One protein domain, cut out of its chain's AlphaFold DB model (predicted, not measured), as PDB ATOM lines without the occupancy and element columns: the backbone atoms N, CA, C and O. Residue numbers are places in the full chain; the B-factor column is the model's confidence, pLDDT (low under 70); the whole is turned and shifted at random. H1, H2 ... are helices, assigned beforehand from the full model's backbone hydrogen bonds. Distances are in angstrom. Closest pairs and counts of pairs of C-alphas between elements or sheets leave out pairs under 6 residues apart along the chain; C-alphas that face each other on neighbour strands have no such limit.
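AT A GLANCE: This is residues 54 to 184 of the 188 residues of an uncharacterized protein of Bacteroidetes bacterium (UniProt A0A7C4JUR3). Two crossed layers of long helices make the body, H1 beside H4 in one and H3 beside H6 in the other; residues 54 to 63 of H1 stick out. The printed part has 131 residues with six named helices, H1 to H6, no named strand: all helix. It is compact, radius of gyration of the C-alphas 15.5 A, spanning 51 by 32 by 18 A.

HOW THE PARTS SIT: Start at H1, residues 54 to 86: its residues 68 to 79 touch H4, residues 135 to 151, at a shallow tilt of 18 degrees, closest C-alphas Arg 68 and Gln 151, 6.7 A. Its residues 72 to 80 touch H3, residues 95 to 120, at a steep tilt of 42 degrees, closest C-alphas Ser 76 and Arg 106, 5.6 A. H3 touches H6, residues 160 to 182, at a shallow tilt of 13 degrees, closest C-alphas Ile 105 and Ile 177, 6.7 A. H4 touches H6 at a steep tilt of 55 degrees, closest C-alphas Lys 141 and Ala 174, 5.2 A. H2, residues 88 to 91, touches H1 only at the corner; H5, residues 153 to 157, is near H6. Every O i to N i+4 pair is within hydrogen-bond range in H1, H4 and H6, 21 of 22 in H3, and 0 of 1 in H5, where 2 of 2 O i to N i+3 pairs are.

IN THESE COORDINATES: Find C-alpha 54 at (-44.834, 21.948, -41.857); H1 runs 46.9 A from there. H3 is 38.1 A long, and H6, 32.6 A, ends at C-alpha 182, (-44.629, -21.061, -23.161).

THE WHOLE: Look at Ala 54 and Gln 92, whose C-alphas are the farthest apart, 51.2 A. The printed part has no cut; the link from H3 to H4 is long, and pLDDT is under 70 at residues 54 to 55 and 184.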
ATOM      1  N   ALA A  54     -44.011  23.142 -41.684       58.50
ATOM      2  CA  ALA A  54     -44.834  21.948 -41.857       58.50
ATOM      3  C   ALA A  54     -44.081  20.824 -42.592       58.50
ATOM      4  O   ALA A  54     -44.238  19.659 -42.235       58.50
ATOM      5  N   LEU A  55     -43.247  21.161 -43.587       61.75
ATOM      6  CA  LEU A  55     -42.404  20.194 -44.300       61.75
ATOM      7  C   LEU A  55     -41.325  19.600 -43.381       61.75
ATOM      8  O   LEU A  55     -41.111  18.390 -43.399       61.75
ATOM      9  N   ASP A  56     -40.680  20.430 -42.562       70.50
ATOM     10  CA  ASP A  56     -39.671  19.992 -41.597       70.50
ATOM     11  C   ASP A  56     -40.301  19.134 -40.500       70.50
ATOM     12  O   ASP A  56     -39.806  18.044 -40.224       70.50
ATOM     13  N   ALA A  57     -41.455  19.544 -39.962       71.69
ATOM     14  CA  ALA A  57     -42.213  18.735 -39.011       71.69
ATOM     15  C   ALA A  57     -42.664  17.393 -39.614       71.69
ATOM     16  O   ALA A  57     -42.627  16.370 -38.933       71.69
ATOM     17  N   ALA A  58     -43.057  17.368 -40.893       75.38
ATOM     18  CA  ALA A  58     -43.428  16.135 -41.587       75.38
ATOM     19  C   ALA A  58     -42.221  15.206 -41.790       75.38
ATOM     20  O   ALA A  58     -42.322  14.012 -41.517       75.38
ATOM     21  N   LYS A  59     -41.068  15.741 -42.206       77.38
ATOM     22  CA  LYS A  59     -39.824  14.968 -42.350       77.38
ATOM     23  C   LYS A  59     -39.296  14.467 -41.009       77.38
ATOM     24  O   LYS A  59     -38.770  13.361 -40.929       77.38
ATOM     25  N   GLU A  60     -39.414  15.259 -39.951       77.56
ATOM     26  CA  GLU A  60     -39.021  14.849 -38.605       77.56
ATOM     27  C   GLU A  60     -39.956  13.762 -38.060       77.56
ATOM     28  O   GLU A  60     -39.481  12.768 -37.513       77.56
ATOM     29  N   ALA A  61     -41.265  13.875 -38.310       82.31
ATOM     30  CA  ALA A  61     -42.228  12.817 -38.016       82.31
ATOM     31  C   ALA A  61     -41.941  11.530 -38.811       82.31
ATOM     32  O   ALA A  61     -42.018  10.439 -38.252       82.31
ATOM     33  N   GLU A  62     -41.557  11.639 -40.086       83.88
ATOM     34  CA  GLU A  62     -41.155  10.497 -40.913       83.88
ATOM     35  C   GLU A  62     -39.886   9.825 -40.373       83.88
ATOM     36  O   GLU A  62     -39.863   8.609 -40.177       83.88
ATOM     37  N   ARG A  63     -38.845  10.604 -40.053       84.19
ATOM     38  CA  ARG A  63     -37.616  10.092 -39.421       84.19
ATOM     39  C   ARG A  63     -37.917   9.394 -38.103       84.19
ATOM     40  O   ARG A  63     -37.394   8.311 -37.848       84.19
ATOM     41  N   PHE A  64     -38.779   9.993 -37.287       86.31
ATOM     42  CA  PHE A  64     -39.216   9.413 -36.026       86.31
ATOM     43  C   PHE A  64     -39.956   8.085 -36.242       86.31
ATOM     44  O   PHE A  64     -39.667   7.105 -35.556       86.31
ATOM     45  N   ALA A  65     -40.854   8.021 -37.229       87.75
ATOM     46  CA  ALA A  65     -41.592   6.810 -37.579       87.75
ATOM     47  C   ALA A  65     -40.672   5.688 -38.091       87.75
ATOM     48  O   ALA A  65     -40.832   4.532 -37.694       87.75
ATOM     49  N   LEU A  66     -39.678   6.013 -38.923       88.56
ATOM     50  CA  LEU A  66     -38.679   5.051 -39.395       88.56
ATOM     51  C   LEU A  66     -37.811   4.528 -38.245       88.56
ATOM     52  O   LEU A  66     -37.636   3.315 -38.110       88.56
ATOM     53  N   ALA A  67     -37.320   5.422 -37.382       89.81
ATOM     54  CA  ALA A  67     -36.556   5.042 -36.195       89.81
ATOM     55  C   ALA A  67     -37.371   4.111 -35.288       89.81
ATOM     56  O   ALA A  67     -36.885   3.055 -34.882       89.81
ATOM     57  N   ARG A  68     -38.648   4.440 -35.063       92.19
ATOM     58  CA  ARG A  68     -39.589   3.609 -34.308       92.19
ATOM     59  C   ARG A  68     -39.720   2.211 -34.906       92.19
ATOM     60  O   ARG A  68     -39.627   1.228 -34.176       92.19
ATOM     61  N   GLN A  69     -39.928   2.096 -36.218       92.88
ATOM     62  CA  GLN A  69     -40.032   0.789 -36.875       92.88
ATOM     63  C   GLN A  69     -38.751  -0.040 -36.713       92.88
ATOM     64  O   GLN A  69     -38.842  -1.246 -36.472       92.88
ATOM     65  N   GLY A  70     -37.583   0.605 -36.799       92.81
ATOM     66  CA  GLY A  70     -36.288  -0.015 -36.521       92.81
ATOM     67  C   GLY A  70     -36.201  -0.550 -35.091       92.81
ATOM     68  O   GLY A  70     -35.957  -1.738 -34.899       92.81
ATOM     69  N   ARG A  71     -36.517   0.283 -34.092       93.44
ATOM     70  CA  ARG A  71     -36.517  -0.109 -32.671       93.44
ATOM     71  C   ARG A  71     -37.479  -1.248 -32.356       93.44
ATOM     72  O   ARG A  71     -37.136  -2.152 -31.603       93.44
ATOM     73  N   ILE A  72     -38.670  -1.237 -32.953       94.44
ATOM     74  CA  ILE A  72     -39.648  -2.322 -32.803       94.44
ATOM     75  C   ILE A  72     -39.089  -3.637 -33.366       94.44
ATOM     76  O   ILE A  72     -39.270  -4.696 -32.762       94.44
ATOM     77  N   ALA A  73     -38.418  -3.587 -34.520       93.94
ATOM     78  CA  ALA A  73     -37.803  -4.764 -35.122       93.94
ATOM     79  C   ALA A  73     -36.644  -5.305 -34.267       93.94
ATOM     80  O   ALA A  73     -36.601  -6.510 -34.015       93.94
ATOM     81  N   GLU A  74     -35.763  -4.428 -33.780       95.19
ATOM     82  CA  GLU A  74     -34.660  -4.774 -32.872       95.19
ATOM     83  C   GLU A  74     -35.178  -5.420 -31.583       95.19
ATOM     84  O   GLU A  74     -34.806  -6.549 -31.266       95.19
ATOM     85  N   LEU A  75     -36.129  -4.776 -30.900       96.62
ATOM     86  CA  LEU A  75     -36.717  -5.302 -29.668       96.62
ATOM     87  C   LEU A  75     -37.382  -6.667 -29.888       96.62
ATOM     88  O   LEU A  75     -37.251  -7.568 -29.062       96.62
ATOM     89  N   SER A  76     -38.072  -6.860 -31.015       95.94
ATOM     90  CA  SER A  76     -38.661  -8.162 -31.340       95.94
ATOM     91  C   SER A  76     -37.601  -9.257 -31.506       95.94
ATOM     92  O   SER A  76     -37.859 -10.405 -31.135       95.94
ATOM     93  N   ILE A  77     -36.440  -8.932 -32.081       94.88
ATOM     94  CA  ILE A  77     -35.319  -9.865 -32.237       94.88
ATOM     95  C   ILE A  77     -34.704 -10.177 -30.872       94.88
ATOM     96  O   ILE A  77     -34.480 -11.348 -30.568       94.88
ATOM     97  N   ASP A  78     -34.492  -9.165 -30.036       96.25
ATOM     98  CA  ASP A  78     -33.913  -9.326 -28.703       96.25
ATOM     99  C   ASP A  78     -34.791 -10.186 -27.797       96.25
ATOM    100  O   ASP A  78     -34.296 -11.109 -27.149       96.25
ATOM    101  N   ILE A  79     -36.103  -9.953 -27.814       96.31
ATOM    102  CA  ILE A  79     -37.076 -10.763 -27.076       96.31
ATOM    103  C   ILE A  79     -37.056 -12.210 -27.568       96.31
ATOM    104  O   ILE A  79     -36.998 -13.136 -26.759       96.31
ATOM    105  N   ARG A  80     -37.054 -12.436 -28.886       94.62
ATOM    106  CA  ARG A  80     -36.952 -13.791 -29.445       94.62
ATOM    107  C   ARG A  80     -35.663 -14.479 -29.007       94.62
ATOM    108  O   ARG A  80     -35.707 -15.627 -28.576       94.62
ATOM    109  N   ASN A  81     -34.529 -13.793 -29.114       95.50
ATOM    110  CA  ASN A  81     -33.229 -14.327 -28.722       95.50
ATOM    111  C   ASN A  81     -33.192 -14.629 -27.218       95.50
ATOM    112  O   ASN A  81     -32.637 -15.644 -26.803       95.50
ATOM    113  N   TYR A  82     -33.826 -13.785 -26.403       95.75
ATOM    114  CA  TYR A  82     -34.005 -14.030 -24.980       95.75
ATOM    115  C   TYR A  82     -34.825 -15.302 -24.732       95.75
ATOM    116  O   TYR A  82     -34.378 -16.172 -23.984       95.75
ATOM    117  N   CYS A  83     -35.975 -15.462 -25.394       94.00
ATOM    118  CA  CYS A  83     -36.801 -16.667 -25.294       94.00
ATOM    119  C   CYS A  83     -36.032 -17.923 -25.733       94.00
ATOM    120  O   CYS A  83     -36.004 -18.900 -24.992       94.00
ATOM    121  N   LEU A  84     -35.322 -17.876 -26.866       93.69
ATOM    122  CA  LEU A  84     -34.472 -18.978 -27.336       93.69
ATOM    123  C   LEU A  84     -33.339 -19.298 -26.363       93.69
ATOM    124  O   LEU A  84     -32.901 -20.432 -26.288       93.69
ATOM    125  N   LYS A  85     -32.826 -18.335 -25.604       94.69
ATOM    126  CA  LYS A  85     -31.738 -18.595 -24.657       94.69
ATOM    127  C   LYS A  85     -32.235 -19.121 -23.311       94.69
ATOM    128  O   LYS A  85     -31.544 -19.918 -22.680       94.69
ATOM    129  N   HIS A  86     -33.393 -18.653 -22.860       93.44
ATOM    130  CA  HIS A  86     -33.819 -18.793 -21.469       93.44
ATOM    131  C   HIS A  86     -35.071 -19.648 -21.261       93.44
ATOM    132  O   HIS A  86     -35.339 -20.003 -20.117       93.44
ATOM    133  N   LEU A  87     -35.817 -19.993 -22.317       91.69
ATOM    134  CA  LEU A  87     -37.029 -20.809 -22.232       91.69
ATOM    135  C   LEU A  87     -36.800 -22.154 -22.946       91.69
ATOM    136  O   LEU A  87     -36.877 -22.211 -24.175       91.69
ATOM    137  N   PRO A  88     -36.539 -23.250 -22.205       88.88
ATOM    138  CA  PRO A  88     -36.244 -24.559 -22.796       88.88
ATOM    139  C   PRO A  88     -37.341 -25.074 -23.733       88.88
ATOM    140  O   PRO A  88     -37.049 -25.687 -24.753       88.88
ATOM    141  N   ARG A  89     -38.611 -24.785 -23.427       86.38
ATOM    142  CA  ARG A  89     -39.748 -25.157 -24.282       86.38
ATOM    143  C   ARG A  89     -39.753 -24.424 -25.616       86.38
ATOM    144  O   ARG A  89     -40.135 -24.999 -26.626       86.38
ATOM    145  N   PHE A  90     -39.310 -23.170 -25.622       89.62
ATOM    146  CA  PHE A  90     -39.235 -22.362 -26.834       89.62
ATOM    147  C   PHE A  90     -38.063 -22.786 -27.733       89.62
ATOM    148  O   PHE A  90     -38.152 -22.687 -28.949       89.62
ATOM    149  N   GLN A  91     -36.982 -23.313 -27.145       88.31
ATOM    150  CA  GLN A  91     -35.829 -23.860 -27.880       88.31
ATOM    151  C   GLN A  91     -36.162 -25.094 -28.718       88.31
ATOM    152  O   GLN A  91     -35.472 -25.369 -29.692       88.31
ATOM    153  N   GLN A  92     -37.173 -25.860 -28.308       88.38
ATOM    154  CA  GLN A  92     -37.574 -27.107 -28.961       88.38
ATOM    155  C   GLN A  92     -38.567 -26.881 -30.111       88.38
ATOM    156  O   GLN A  92     -38.989 -27.845 -30.740       88.38
ATOM    157  N   GLN A  93     -38.959 -25.630 -30.363       88.25
ATOM    158  CA  GLN A  93     -39.922 -25.268 -31.398       88.25
ATOM    159  C   GLN A  93     -39.269 -25.223 -32.779       88.25
ATOM    160  O   GLN A  93     -38.109 -24.836 -32.917       88.25
ATOM    161  N   ASP A  94     -40.052 -25.531 -33.810       89.81
ATOM    162  CA  ASP A  94     -39.610 -25.425 -35.198       89.81
ATOM    163  C   ASP A  94     -39.377 -23.966 -35.626       89.81
ATOM    164  O   ASP A  94     -40.056 -23.035 -35.178       89.81
ATOM    165  N   ASP A  95     -38.490 -23.762 -36.602       88.94
ATOM    166  CA  ASP A  95     -38.170 -22.435 -37.151       88.94
ATOM    167  C   ASP A  95     -39.411 -21.677 -37.654       88.94
ATOM    168  O   ASP A  95     -39.509 -20.454 -37.513       88.94
ATOM    169  N   ALA A  96     -40.396 -22.395 -38.206       89.38
ATOM    170  CA  ALA A  96     -41.657 -21.811 -38.662       89.38
ATOM    171  C   ALA A  96     -42.457 -21.189 -37.504       89.38
ATOM    172  O   ALA A  96     -43.022 -20.099 -37.637       89.38
ATOM    173  N   VAL A  97     -42.460 -21.855 -36.349       89.12
ATOM    174  CA  VAL A  97     -43.125 -21.398 -35.129       89.12
ATOM    175  C   VAL A  97     -42.385 -20.200 -34.538       89.12
ATOM    176  O   VAL A  97     -43.005 -19.186 -34.210       89.12
ATOM    177  N   VAL A  98     -41.054 -20.259 -34.487       90.44
ATOM    178  CA  VAL A  98     -40.204 -19.149 -34.027       90.44
ATOM    179  C   VAL A  98     -40.388 -17.901 -34.908       90.44
ATOM    180  O   VAL A  98     -40.445 -16.767 -34.410       90.44
ATOM    181  N   LEU A  99     -40.543 -18.085 -36.222       90.19
ATOM    182  CA  LEU A  99     -40.839 -17.000 -37.155       90.19
ATOM    183  C   LEU A  99     -42.233 -16.403 -36.910       90.19
ATOM    184  O   LEU A  99     -42.367 -15.179 -36.825       90.19
ATOM    185  N   ALA A 100     -43.259 -17.244 -36.756       90.31
ATOM    186  CA  ALA A 100     -44.619 -16.795 -36.460       90.31
ATOM    187  C   ALA A 100     -44.681 -16.023 -35.131       90.31
ATOM    188  O   ALA A 100     -45.284 -14.950 -35.061       90.31
ATOM    189  N   PHE A 101     -43.987 -16.510 -34.102       92.19
ATOM    190  CA  PHE A 101     -43.829 -15.830 -32.820       92.19
ATOM    191  C   PHE A 101     -43.191 -14.443 -32.977       92.19
ATOM    192  O   PHE A 101     -43.705 -13.465 -32.436       92.19
ATOM    193  N   SER A 102     -42.139 -14.322 -33.795       91.62
ATOM    194  CA  SER A 102     -41.494 -13.030 -34.089       91.62
ATOM    195  C   SER A 102     -42.483 -12.023 -34.687       91.62
ATOM    196  O   SER A 102     -42.544 -10.866 -34.274       91.62
ATOM    197  N   GLN A 103     -43.306 -12.462 -35.645       91.94
ATOM    198  CA  GLN A 103     -44.324 -11.610 -36.262       91.94
ATOM    199  C   GLN A 103     -45.415 -11.201 -35.264       91.94
ATOM    200  O   GLN A 103     -45.888 -10.064 -35.296       91.94
ATOM    201  N   GLN A 104     -45.812 -12.114 -34.372       93.31
ATOM    202  CA  GLN A 104     -46.796 -11.832 -33.329       93.31
ATOM    203  C   GLN A 104     -46.267 -10.817 -32.313       93.31
ATOM    204  O   GLN A 104     -46.954  -9.831 -32.050       93.31
ATOM    205  N   ILE A 105     -45.047 -11.004 -31.795       94.50
ATOM    206  CA  ILE A 105     -44.426 -10.053 -30.863       94.50
ATOM    207  C   ILE A 105     -44.330  -8.673 -31.494       94.50
ATOM    208  O   ILE A 105     -44.709  -7.694 -30.857       94.50
ATOM    209  N   ARG A 106     -43.878  -8.586 -32.749       94.88
ATOM    210  CA  ARG A 106     -43.765  -7.305 -33.448       94.88
ATOM    211  C   ARG A 106     -45.081  -6.522 -33.416       94.88
ATOM    212  O   ARG A 106     -45.068  -5.340 -33.095       94.88
ATOM    213  N   ARG A 107     -46.214  -7.190 -33.670       94.81
ATOM    214  CA  ARG A 107     -47.554  -6.574 -33.605       94.81
ATOM    215  C   ARG A 107     -47.941  -6.147 -32.188       94.81
ATOM    216  O   ARG A 107     -48.613  -5.133 -32.025       94.81
ATOM    217  N   LEU A 108     -47.567  -6.919 -31.168       95.19
ATOM    218  CA  LEU A 108     -47.845  -6.570 -29.772       95.19
ATOM    219  C   LEU A 108     -47.033  -5.352 -29.319       95.19
ATOM    220  O   LEU A 108     -47.590  -4.438 -28.714       95.19
ATOM    221  N   ILE A 109     -45.742  -5.310 -29.662       96.25
ATOM    222  CA  ILE A 109     -44.871  -4.162 -29.394       96.25
ATOM    223  C   ILE A 109     -45.402  -2.928 -30.125       96.25
ATOM    224  O   ILE A 109     -45.524  -1.870 -29.518       96.25
ATOM    225  N   GLU A 110     -45.759  -3.055 -31.404       96.25
ATOM    226  CA  GLU A 110     -46.301  -1.943 -32.188       96.25
ATOM    227  C   GLU A 110     -47.535  -1.330 -31.519       96.25
ATOM    228  O   GLU A 110     -47.546  -0.131 -31.255       96.25
ATOM    229  N   ARG A 111     -48.503  -2.156 -31.102       95.56
ATOM    230  CA  ARG A 111     -49.688  -1.688 -30.359       95.56
ATOM    231  C   ARG A 111     -49.339  -0.991 -29.047       95.56
ATOM    232  O   ARG A 111     -50.001  -0.027 -28.667       95.56
ATOM    233  N   PHE A 112     -48.324  -1.473 -28.336       96.44
ATOM    234  CA  PHE A 112     -47.864  -0.828 -27.111       96.44
ATOM    235  C   PHE A 112     -47.260   0.552 -27.401       96.44
ATOM    236  O   PHE A 112     -47.625   1.528 -26.748       96.44
ATOM    237  N   PHE A 113     -46.423   0.676 -28.428       95.56
ATOM    238  CA  PHE A 113     -45.851   1.960 -28.836       95.56
ATOM    239  C   PHE A 113     -46.930   2.914 -29.381       95.56
ATOM    240  O   PHE A 113     -46.904   4.102 -29.072       95.56
ATOM    241  N   ASP A 114     -47.925   2.400 -30.112       94.94
ATOM    242  CA  ASP A 114     -49.104   3.176 -30.528       94.94
ATOM    243  C   ASP A 114     -49.861   3.720 -29.307       94.94
ATOM    244  O   ASP A 114     -50.313   4.864 -29.309       94.94
ATOM    245  N   SER A 115     -49.981   2.918 -28.241       94.62
ATOM    246  CA  SER A 115     -50.633   3.350 -27.003       94.62
ATOM    247  C   SER A 115     -49.858   4.461 -26.292       94.62
ATOM    248  O   SER A 115     -50.478   5.380 -25.770       94.62
ATOM    249  N   ILE A 116     -48.522   4.443 -26.338       94.38
ATOM    250  CA  ILE A 116     -47.687   5.525 -25.802       94.38
ATOM    251  C   ILE A 116     -47.915   6.817 -26.596       94.38
ATOM    252  O   ILE A 116     -48.144   7.877 -26.013       94.38
ATOM    253  N   GLU A 117     -47.916   6.748 -27.926       92.25
ATOM    254  CA  GLU A 117     -48.161   7.921 -28.778       92.25
ATOM    255  C   GLU A 117     -49.583   8.467 -28.642       92.25
ATOM    256  O   GLU A 117     -49.789   9.683 -28.649       92.25
ATOM    257  N   ALA A 118     -50.563   7.588 -28.453       91.75
ATOM    258  CA  ALA A 118     -51.935   7.966 -28.153       91.75
ATOM    259  C   ALA A 118     -52.026   8.850 -26.894       91.75
ATOM    260  O   ALA A 118     -52.833   9.783 -26.870       91.75
ATOM    261  N   VAL A 119     -51.155   8.648 -25.896       91.88
ATOM    262  CA  VAL A 119     -51.100   9.517 -24.705       91.88
ATOM    263  C   VAL A 119     -50.647  10.929 -25.035       91.88
ATOM    264  O   VAL A 119     -51.183  11.890 -24.483       91.88
ATOM    265  N   LYS A 120     -49.738  11.097 -25.999       87.50
ATOM    266  CA  LYS A 120     -49.351  12.429 -26.490       87.50
ATOM    267  C   LYS A 120     -50.538  13.178 -27.114       87.50
ATOM    268  O   LYS A 120     -50.561  14.404 -27.111       87.50
ATOM    269  N   GLN A 121     -51.537  12.446 -27.607       88.38
ATOM    270  CA  GLN A 121     -52.789  12.983 -28.151       88.38
ATOM    271  C   GLN A 121     -53.889  13.155 -27.085       88.38
ATOM    272  O   GLN A 121     -55.028  13.462 -27.429       88.38
ATOM    273  N   GLY A 122     -53.574  12.944 -25.802       87.44
ATOM    274  CA  GLY A 122     -54.517  13.075 -24.691       87.44
ATOM    275  C   GLY A 122     -55.382  11.840 -24.429       87.44
ATOM    276  O   GLY A 122     -56.358  11.946 -23.693       87.44
ATOM    277  N   LYS A 123     -55.061  10.680 -25.020       89.81
ATOM    278  CA  LYS A 123     -55.733   9.410 -24.699       89.81
ATOM    279  C   LYS A 123     -55.095   8.761 -23.470       89.81
ATOM    280  O   LYS A 123     -53.913   8.947 -23.208       89.81
ATOM    281  N   ASP A 124     -55.856   7.957 -22.742       89.00
ATOM    282  CA  ASP A 124     -55.305   7.179 -21.632       89.00
ATOM    283  C   ASP A 124     -54.641   5.886 -22.122       89.00
ATOM    284  O   ASP A 124     -55.041   5.297 -23.132       89.00
ATOM    285  N   LEU A 125     -53.636   5.418 -21.377       90.25
ATOM    286  CA  LEU A 125     -53.071   4.084 -21.587       90.25
ATOM    287  C   LEU A 125     -54.121   3.009 -21.258       90.25
ATOM    288  O   LEU A 125     -54.910   3.179 -20.318       90.25
ATOM    289  N   PRO A 126     -54.095   1.867 -21.966       89.44
ATOM    290  CA  PRO A 126     -55.008   0.760 -21.705       89.44
ATOM    291  C   PRO A 126     -54.882   0.262 -20.262       89.44
ATOM    292  O   PRO A 126     -53.796   0.273 -19.684       89.44
ATOM    293  N   GLN A 127     -55.985  -0.209 -19.676       86.00
ATOM    294  CA  GLN A 127     -55.922  -0.805 -18.344       86.00
ATOM    295  C   GLN A 127     -55.187  -2.152 -18.389       86.00
ATOM    296  O   GLN A 127     -55.598  -3.040 -19.144       86.00
ATOM    297  N   PRO A 128     -54.122  -2.333 -17.590       85.94
ATOM    298  CA  PRO A 128     -53.379  -3.577 -17.576       85.94
ATOM    299  C   PRO A 128     -54.156  -4.667 -16.816       85.94
ATOM    300  O   PRO A 128     -54.717  -4.396 -15.748       85.94
ATOM    301  N   PRO A 129     -54.189  -5.912 -17.322       84.44
ATOM    302  CA  PRO A 129     -54.674  -7.052 -16.553       84.44
ATOM    303  C   PRO A 129     -53.798  -7.297 -15.317       84.44
ATOM    304  O   PRO A 129     -52.628  -6.914 -15.274       84.44
ATOM    305  N   LYS A 130     -54.349  -7.988 -14.310       78.38
ATOM    306  CA  LYS A 130     -53.555  -8.455 -13.166       78.38
ATOM    307  C   LYS A 130     -52.535  -9.487 -13.644       78.38
ATOM    308  O   LYS A 130     -52.907 -10.480 -14.265       78.38
ATOM    309  N   THR A 131     -51.274  -9.256 -13.317       80.81
ATOM    310  CA  THR A 131     -50.143 -10.103 -13.701       80.81
ATOM    311  C   THR A 131     -49.496 -10.747 -12.480       80.81
ATOM    312  O   THR A 131     -49.621 -10.258 -11.356       80.81
ATOM    313  N   ALA A 132     -48.843 -11.885 -12.709       76.75
ATOM    314  CA  ALA A 132     -48.099 -12.613 -11.692       76.75
ATOM    315  C   ALA A 132     -46.620 -12.213 -11.721       76.75
ATOM    316  O   ALA A 132     -46.112 -11.750 -12.743       76.75
ATOM    317  N   ASP A 133     -45.932 -12.406 -10.599       80.44
ATOM    318  CA  ASP A 133     -44.499 -12.143 -10.517       80.44
ATOM    319  C   ASP A 133     -43.705 -13.318 -11.112       80.44
ATOM    320  O   ASP A 133     -43.918 -14.479 -10.753       80.44
ATOM    321  N   ASN A 134     -42.820 -13.022 -12.063       90.06
ATOM    322  CA  ASN A 134     -41.984 -14.000 -12.752       90.06
ATOM    323  C   ASN A 134     -40.695 -13.321 -13.237       90.06
ATOM    324  O   ASN A 134     -40.732 -12.282 -13.898       90.06
ATOM    325  N   ALA A 135     -39.545 -13.939 -12.957       93.00
ATOM    326  CA  ALA A 135     -38.232 -13.402 -13.312       93.00
ATOM    327  C   ALA A 135     -38.055 -13.171 -14.826       93.00
ATOM    328  O   ALA A 135     -37.474 -12.161 -15.232       93.00
ATOM    329  N   HIS A 136     -38.584 -14.056 -15.678       93.69
ATOM    330  CA  HIS A 136     -38.519 -13.879 -17.130       93.69
ATOM    331  C   HIS A 136     -39.396 -12.719 -17.597       93.69
ATOM    332  O   HIS A 136     -38.980 -11.938 -18.448       93.69
ATOM    333  N   VAL A 137     -40.574 -12.567 -16.993       95.00
ATOM    334  CA  VAL A 137     -41.488 -11.456 -17.272       95.00
ATOM    335  C   VAL A 137     -40.860 -10.130 -16.840       95.00
ATOM    336  O   VAL A 137     -40.896  -9.162 -17.594       95.00
ATOM    337  N   ALA A 138     -40.194 -10.085 -15.684       94.75
ATOM    338  CA  ALA A 138     -39.467  -8.903 -15.227       94.75
ATOM    339  C   ALA A 138     -38.315  -8.516 -16.176       94.75
ATOM    340  O   ALA A 138     -38.125  -7.333 -16.468       94.75
ATOM    341  N   ALA A 139     -37.572  -9.498 -16.696       95.62
ATOM    342  CA  ALA A 139     -36.501  -9.260 -17.662       95.62
ATOM    343  C   ALA A 139     -37.032  -8.706 -18.995       95.62
ATOM    344  O   ALA A 139     -36.511  -7.709 -19.495       95.62
ATOM    345  N   LEU A 140     -38.104  -9.301 -19.531       96.38
ATOM    346  CA  LEU A 140     -38.770  -8.824 -20.746       96.38
ATOM    347  C   LEU A 140     -39.354  -7.420 -20.552       96.38
ATOM    348  O   LEU A 140     -39.150  -6.546 -21.394       96.38
ATOM    349  N   LYS A 141     -40.003  -7.159 -19.409       96.56
ATOM    350  CA  LYS A 141     -40.504  -5.826 -19.046       96.56
ATOM    351  C   LYS A 141     -39.386  -4.789 -19.087       96.56
ATOM    352  O   LYS A 141     -39.573  -3.709 -19.640       96.56
ATOM    353  N   LYS A 142     -38.221  -5.114 -18.522       96.69
ATOM    354  CA  LYS A 142     -37.064  -4.213 -18.522       96.69
ATOM    355  C   LYS A 142     -36.598  -3.883 -19.942       96.69
ATOM    356  O   LYS A 142     -36.336  -2.719 -20.216       96.69
ATOM    357  N   GLN A 143     -36.522  -4.871 -20.836       96.81
ATOM    358  CA  GLN A 143     -36.175  -4.631 -22.244       96.81
ATOM    359  C   GLN A 143     -37.185  -3.686 -22.908       96.81
ATOM    360  O   GLN A 143     -36.787  -2.674 -23.477       96.81
ATOM    361  N   ILE A 144     -38.484  -3.960 -22.743       97.38
ATOM    362  CA  ILE A 144     -39.572  -3.136 -23.292       97.38
ATOM    363  C   ILE A 144     -39.482  -1.688 -22.795       97.38
ATOM    364  O   ILE A 144     -39.541  -0.759 -23.598       97.38
ATOM    365  N   LEU A 145     -39.332  -1.486 -21.481       97.12
ATOM    366  CA  LEU A 145     -39.261  -0.149 -20.891       97.12
ATOM    367  C   LEU A 145     -38.007   0.604 -21.333       97.12
ATOM    368  O   LEU A 145     -38.113   1.777 -21.673       97.12
ATOM    369  N   ASN A 146     -36.847  -0.055 -21.379       96.44
ATOM    370  CA  ASN A 146     -35.617   0.571 -21.863       96.44
ATOM    371  C   ASN A 146     -35.799   1.101 -23.291       96.44
ATOM    372  O   ASN A 146     -35.552   2.277 -23.543       96.44
ATOM    373  N   THR A 147     -36.324   0.274 -24.201       96.19
ATOM    374  CA  THR A 147     -36.592   0.705 -25.580       96.19
ATOM    375  C   THR A 147     -37.639   1.820 -25.638       96.19
ATOM    376  O   THR A 147     -37.510   2.739 -26.444       96.19
ATOM    377  N   ALA A 148     -38.664   1.782 -24.780       95.69
ATOM    378  CA  ALA A 148     -39.676   2.834 -24.721       95.69
ATOM    379  C   ALA A 148     -39.080   4.185 -24.289       95.69
ATOM    380  O   ALA A 148     -39.355   5.193 -24.934       95.69
ATOM    381  N   PHE A 149     -38.238   4.217 -23.251       95.25
ATOM    382  CA  PHE A 149     -37.578   5.449 -22.798       95.25
ATOM    383  C   PHE A 149     -36.550   5.978 -23.803       95.25
ATOM    384  O   PHE A 149     -36.407   7.191 -23.940       95.25
ATOM    385  N   GLU A 150     -35.870   5.097 -24.538       93.31
ATOM    386  CA  GLU A 150     -34.980   5.501 -25.632       93.31
ATOM    387  C   GLU A 150     -35.752   6.119 -26.807       93.31
ATOM    388  O   GLU A 150     -35.328   7.135 -27.357       93.31
ATOM    389  N   GLN A 151     -36.887   5.527 -27.192       93.81
ATOM    390  CA  GLN A 151     -37.710   6.018 -28.302       93.81
ATOM    391  C   GLN A 151     -38.501   7.281 -27.936       93.81
ATOM    392  O   GLN A 151     -38.733   8.142 -28.787       93.81
ATOM    393  N   TYR A 152     -38.929   7.400 -26.680       94.06
ATOM    394  CA  TYR A 152     -39.782   8.480 -26.195       94.06
ATOM    395  C   TYR A 152     -39.168   9.148 -24.949       94.06
ATOM    396  O   TYR A 152     -39.673   8.961 -23.841       94.06
ATOM    397  N   PRO A 153     -38.120   9.985 -25.099       92.06
ATOM    398  CA  PRO A 153     -37.462  10.632 -23.956       92.06
ATOM    399  C   PRO A 153     -38.402  11.488 -23.091       92.06
ATOM    400  O   PRO A 153     -38.211  11.592 -21.884       92.06
ATOM    401  N   TRP A 154     -39.460  12.043 -23.690       91.62
ATOM    402  CA  TRP A 154     -40.498  12.832 -23.011       91.62
ATOM    403  C   TRP A 154     -41.326  12.027 -21.995       91.62
ATOM    404  O   TRP A 154     -42.063  12.609 -21.202       91.62
ATOM    405  N   LEU A 155     -41.215  10.693 -21.975       93.31
ATOM    406  CA  LEU A 155     -41.789   9.875 -20.904       93.31
ATOM    407  C   LEU A 155     -41.183  10.216 -19.538       93.31
ATOM    408  O   LEU A 155     -41.841  10.020 -18.523       93.31
ATOM    409  N   LEU A 156     -39.953  10.740 -19.495       91.56
ATOM    410  CA  LEU A 156     -39.301  11.157 -18.251       91.56
ATOM    411  C   LEU A 156     -39.988  12.362 -17.594       91.56
ATOM    412  O   LEU A 156     -39.841  12.558 -16.390       91.56
ATOM    413  N   ASP A 157     -40.772  13.121 -18.362       93.38
ATOM    414  CA  ASP A 157     -41.530  14.272 -17.871       93.38
ATOM    415  C   ASP A 157     -42.886  13.869 -17.259       93.38
ATOM    416  O   ASP A 157     -43.629  14.720 -16.764       93.38
ATOM    417  N   TRP A 158     -43.257  12.583 -17.306       92.94
ATOM    418  CA  TRP A 158     -44.505  12.097 -16.715       92.94
ATOM    419  C   TRP A 158     -44.475  12.097 -15.189       92.94
ATOM    420  O   TRP A 158     -43.459  11.845 -14.543       92.94
ATOM    421  N   ASP A 159     -45.650  12.308 -14.600       93.00
ATOM    422  CA  ASP A 159     -45.849  12.150 -13.171       93.00
ATOM    423  C   ASP A 159     -45.788  10.670 -12.753       93.00
ATOM    424  O   ASP A 159     -46.039   9.736 -13.523       93.00
ATOM    425  N   ILE A 160     -45.463  10.449 -11.476       92.00
ATOM    426  CA  ILE A 160     -45.278   9.107 -10.905       92.00
ATOM    427  C   ILE A 160     -46.488   8.181 -11.160       92.00
ATOM    428  O   ILE A 160     -46.264   7.016 -11.497       92.00
ATOM    429  N   PRO A 161     -47.757   8.623 -11.023       92.94
ATOM    430  CA  PRO A 161     -48.913   7.784 -11.339       92.94
ATOM    431  C   PRO A 161     -48.938   7.280 -12.787       92.94
ATOM    432  O   PRO A 161     -49.163   6.088 -13.001       92.94
ATOM    433  N   ARG A 162     -48.658   8.139 -13.777       91.88
ATOM    434  CA  ARG A 162     -48.616   7.728 -15.189       91.88
ATOM    435  C   ARG A 162     -47.461   6.781 -15.473       91.88
ATOM    436  O   ARG A 162     -47.654   5.795 -16.177       91.88
ATOM    437  N   LEU A 163     -46.296   7.017 -14.870       93.69
ATOM    438  CA  LEU A 163     -45.155   6.104 -14.976       93.69
ATOM    439  C   LEU A 163     -45.455   4.721 -14.384       93.69
ATOM    440  O   LEU A 163     -45.097   3.709 -14.978       93.69
ATOM    441  N   LYS A 164     -46.158   4.653 -13.246       93.31
ATOM    442  CA  LYS A 164     -46.602   3.373 -12.667       93.31
ATOM    443  C   LYS A 164     -47.588   2.643 -13.573       93.31
ATOM    444  O   LYS A 164     -47.531   1.422 -13.683       93.31
ATOM    445  N   HIS A 165     -48.486   3.383 -14.215       94.00
ATOM    446  CA  HIS A 165     -49.445   2.805 -15.151       94.00
ATOM    447  C   HIS A 165     -48.747   2.279 -16.414       94.00
ATOM    448  O   HIS A 165     -49.019   1.159 -16.835       94.00
ATOM    449  N   LEU A 166     -47.755   3.008 -16.939       95.06
ATOM    450  CA  LEU A 166     -46.882   2.534 -18.018       95.06
ATOM    451  C   LEU A 166     -46.120   1.262 -17.637       95.06
ATOM    452  O   LEU A 166     -46.083   0.319 -18.427       95.06
ATOM    453  N   ASP A 167     -45.534   1.218 -16.435       95.00
ATOM    454  CA  ASP A 167     -44.841   0.030 -15.921       95.00
ATOM    455  C   ASP A 167     -45.777  -1.185 -15.884       95.00
ATOM    456  O   ASP A 167     -45.401  -2.275 -16.318       95.00
ATOM    457  N   ALA A 168     -47.023  -0.992 -15.447       94.44
ATOM    458  CA  ALA A 168     -48.030  -2.042 -15.420       94.44
ATOM    459  C   ALA A 168     -48.469  -2.484 -16.834       94.44
ATOM    460  O   ALA A 168     -48.627  -3.682 -17.075       94.44
ATOM    461  N   CYS A 169     -48.597  -1.564 -17.797       95.31
ATOM    462  CA  CYS A 169     -48.826  -1.905 -19.208       95.31
ATOM    463  C   CYS A 169     -47.658  -2.713 -19.799       95.31
ATOM    464  O   CYS A 169     -47.880  -3.719 -20.474       95.31
ATOM    465  N   ALA A 170     -46.414  -2.314 -19.517       96.19
ATOM    466  CA  ALA A 170     -45.225  -3.039 -19.964       96.19
ATOM    467  C   ALA A 170     -45.131  -4.431 -19.319       96.19
ATOM    468  O   ALA A 170     -44.750  -5.397 -19.981       96.19
ATOM    469  N   LEU A 171     -45.525  -4.556 -18.047       95.75
ATOM    470  CA  LEU A 171     -45.615  -5.836 -17.346       95.75
ATOM    471  C   LEU A 171     -46.651  -6.767 -17.993       95.75
ATOM    472  O   LEU A 171     -46.376  -7.950 -18.184       95.75
ATOM    473  N   ALA A 172     -47.818  -6.236 -18.364       94.62
ATOM    474  CA  ALA A 172     -48.853  -6.992 -19.065       94.62
ATOM    475  C   ALA A 172     -48.380  -7.493 -20.435       94.62
ATOM    476  O   ALA A 172     -48.565  -8.669 -20.750       94.62
ATOM    477  N   LEU A 173     -47.712  -6.637 -21.214       95.69
ATOM    478  CA  LEU A 173     -47.117  -7.028 -22.491       95.69
ATOM    479  C   LEU A 173     -46.057  -8.124 -22.306       95.69
ATOM    480  O   LEU A 173     -46.083  -9.135 -23.004       95.69
ATOM    481  N   ALA A 174     -45.147  -7.952 -21.347       96.25
ATOM    482  CA  ALA A 174     -44.115  -8.939 -21.045       96.25
ATOM    483  C   ALA A 174     -44.713 -10.301 -20.655       96.25
ATOM    484  O   ALA A 174     -44.226 -11.342 -21.096       96.25
ATOM    485  N   GLN A 175     -45.792 -10.294 -19.869       95.25
ATOM    486  CA  GLN A 175     -46.515 -11.505 -19.495       95.25
ATOM    487  C   GLN A 175     -47.176 -12.166 -20.706       95.25
ATOM    488  O   GLN A 175     -47.104 -13.384 -20.841       95.25
ATOM    489  N   GLU A 176     -47.806 -11.393 -21.594       93.94
ATOM    490  CA  GLU A 176     -48.410 -11.935 -22.814       93.94
ATOM    491  C   GLU A 176     -47.357 -12.590 -23.716       93.94
ATOM    492  O   GLU A 176     -47.568 -13.700 -24.203       93.94
ATOM    493  N   ILE A 177     -46.205 -11.942 -23.896       94.44
ATOM    494  CA  ILE A 177     -45.081 -12.482 -24.670       94.44
ATOM    495  C   ILE A 177     -44.569 -13.783 -24.049       94.44
ATOM    496  O   ILE A 177     -44.409 -14.778 -24.755       94.44
ATOM    497  N   PHE A 178     -44.347 -13.792 -22.733       94.25
ATOM    498  CA  PHE A 178     -43.908 -14.983 -22.009       94.25
ATOM    499  C   PHE A 178     -44.913 -16.130 -22.153       94.25
ATOM    500  O   PHE A 178     -44.535 -17.241 -22.514       94.25
ATOM    501  N   ASN A 179     -46.201 -15.849 -21.945       92.06
ATOM    502  CA  ASN A 179     -47.262 -16.840 -22.082       92.06
ATOM    503  C   ASN A 179     -47.318 -17.406 -23.497       92.06
ATOM    504  O   ASN A 179     -47.499 -18.603 -23.646       92.06
ATOM    505  N   ARG A 180     -47.143 -16.579 -24.532       91.88
ATOM    506  CA  ARG A 180     -47.107 -17.050 -25.923       91.88
ATOM    507  C   ARG A 180     -45.905 -17.938 -26.201       91.88
ATOM    508  O   ARG A 180     -46.070 -18.906 -26.919       91.88
ATOM    509  N   ALA A 181     -44.740 -17.621 -25.638       91.00
ATOM    510  CA  ALA A 181     -43.546 -18.450 -25.788       91.00
ATOM    511  C   ALA A 181     -43.712 -19.817 -25.099       91.00
ATOM    512  O   ALA A 181     -43.302 -20.841 -25.643       91.00
ATOM    513  N   GLU A 182     -44.347 -19.839 -23.925       88.06
ATOM    514  CA  GLU A 182     -44.629 -21.061 -23.161       88.06
ATOM    515  C   GLU A 182     -45.804 -21.879 -23.721       88.06
ATOM    516  O   GLU A 182     -45.774 -23.103 -23.661       88.06
ATOM    517  N   ALA A 183     -46.831 -21.225 -24.270       81.88
ATOM    518  CA  ALA A 183     -48.055 -21.855 -24.770       81.88
ATOM    519  C   ALA A 183     -47.937 -22.390 -26.204       81.88
ATOM    520  O   ALA A 183     -48.952 -22.733 -26.803       81.88
ATOM    521  N   THR A 184     -46.732 -22.447 -26.771       64.50
ATOM    522  CA  THR A 184     -46.492 -22.885 -28.152       64.50
ATOM    523  C   THR A 184     -46.613 -24.409 -28.337       64.50
ATOM    524  O   THR A 184     -45.785 -25.043 -28.977       64.50
TER     525      THR A 184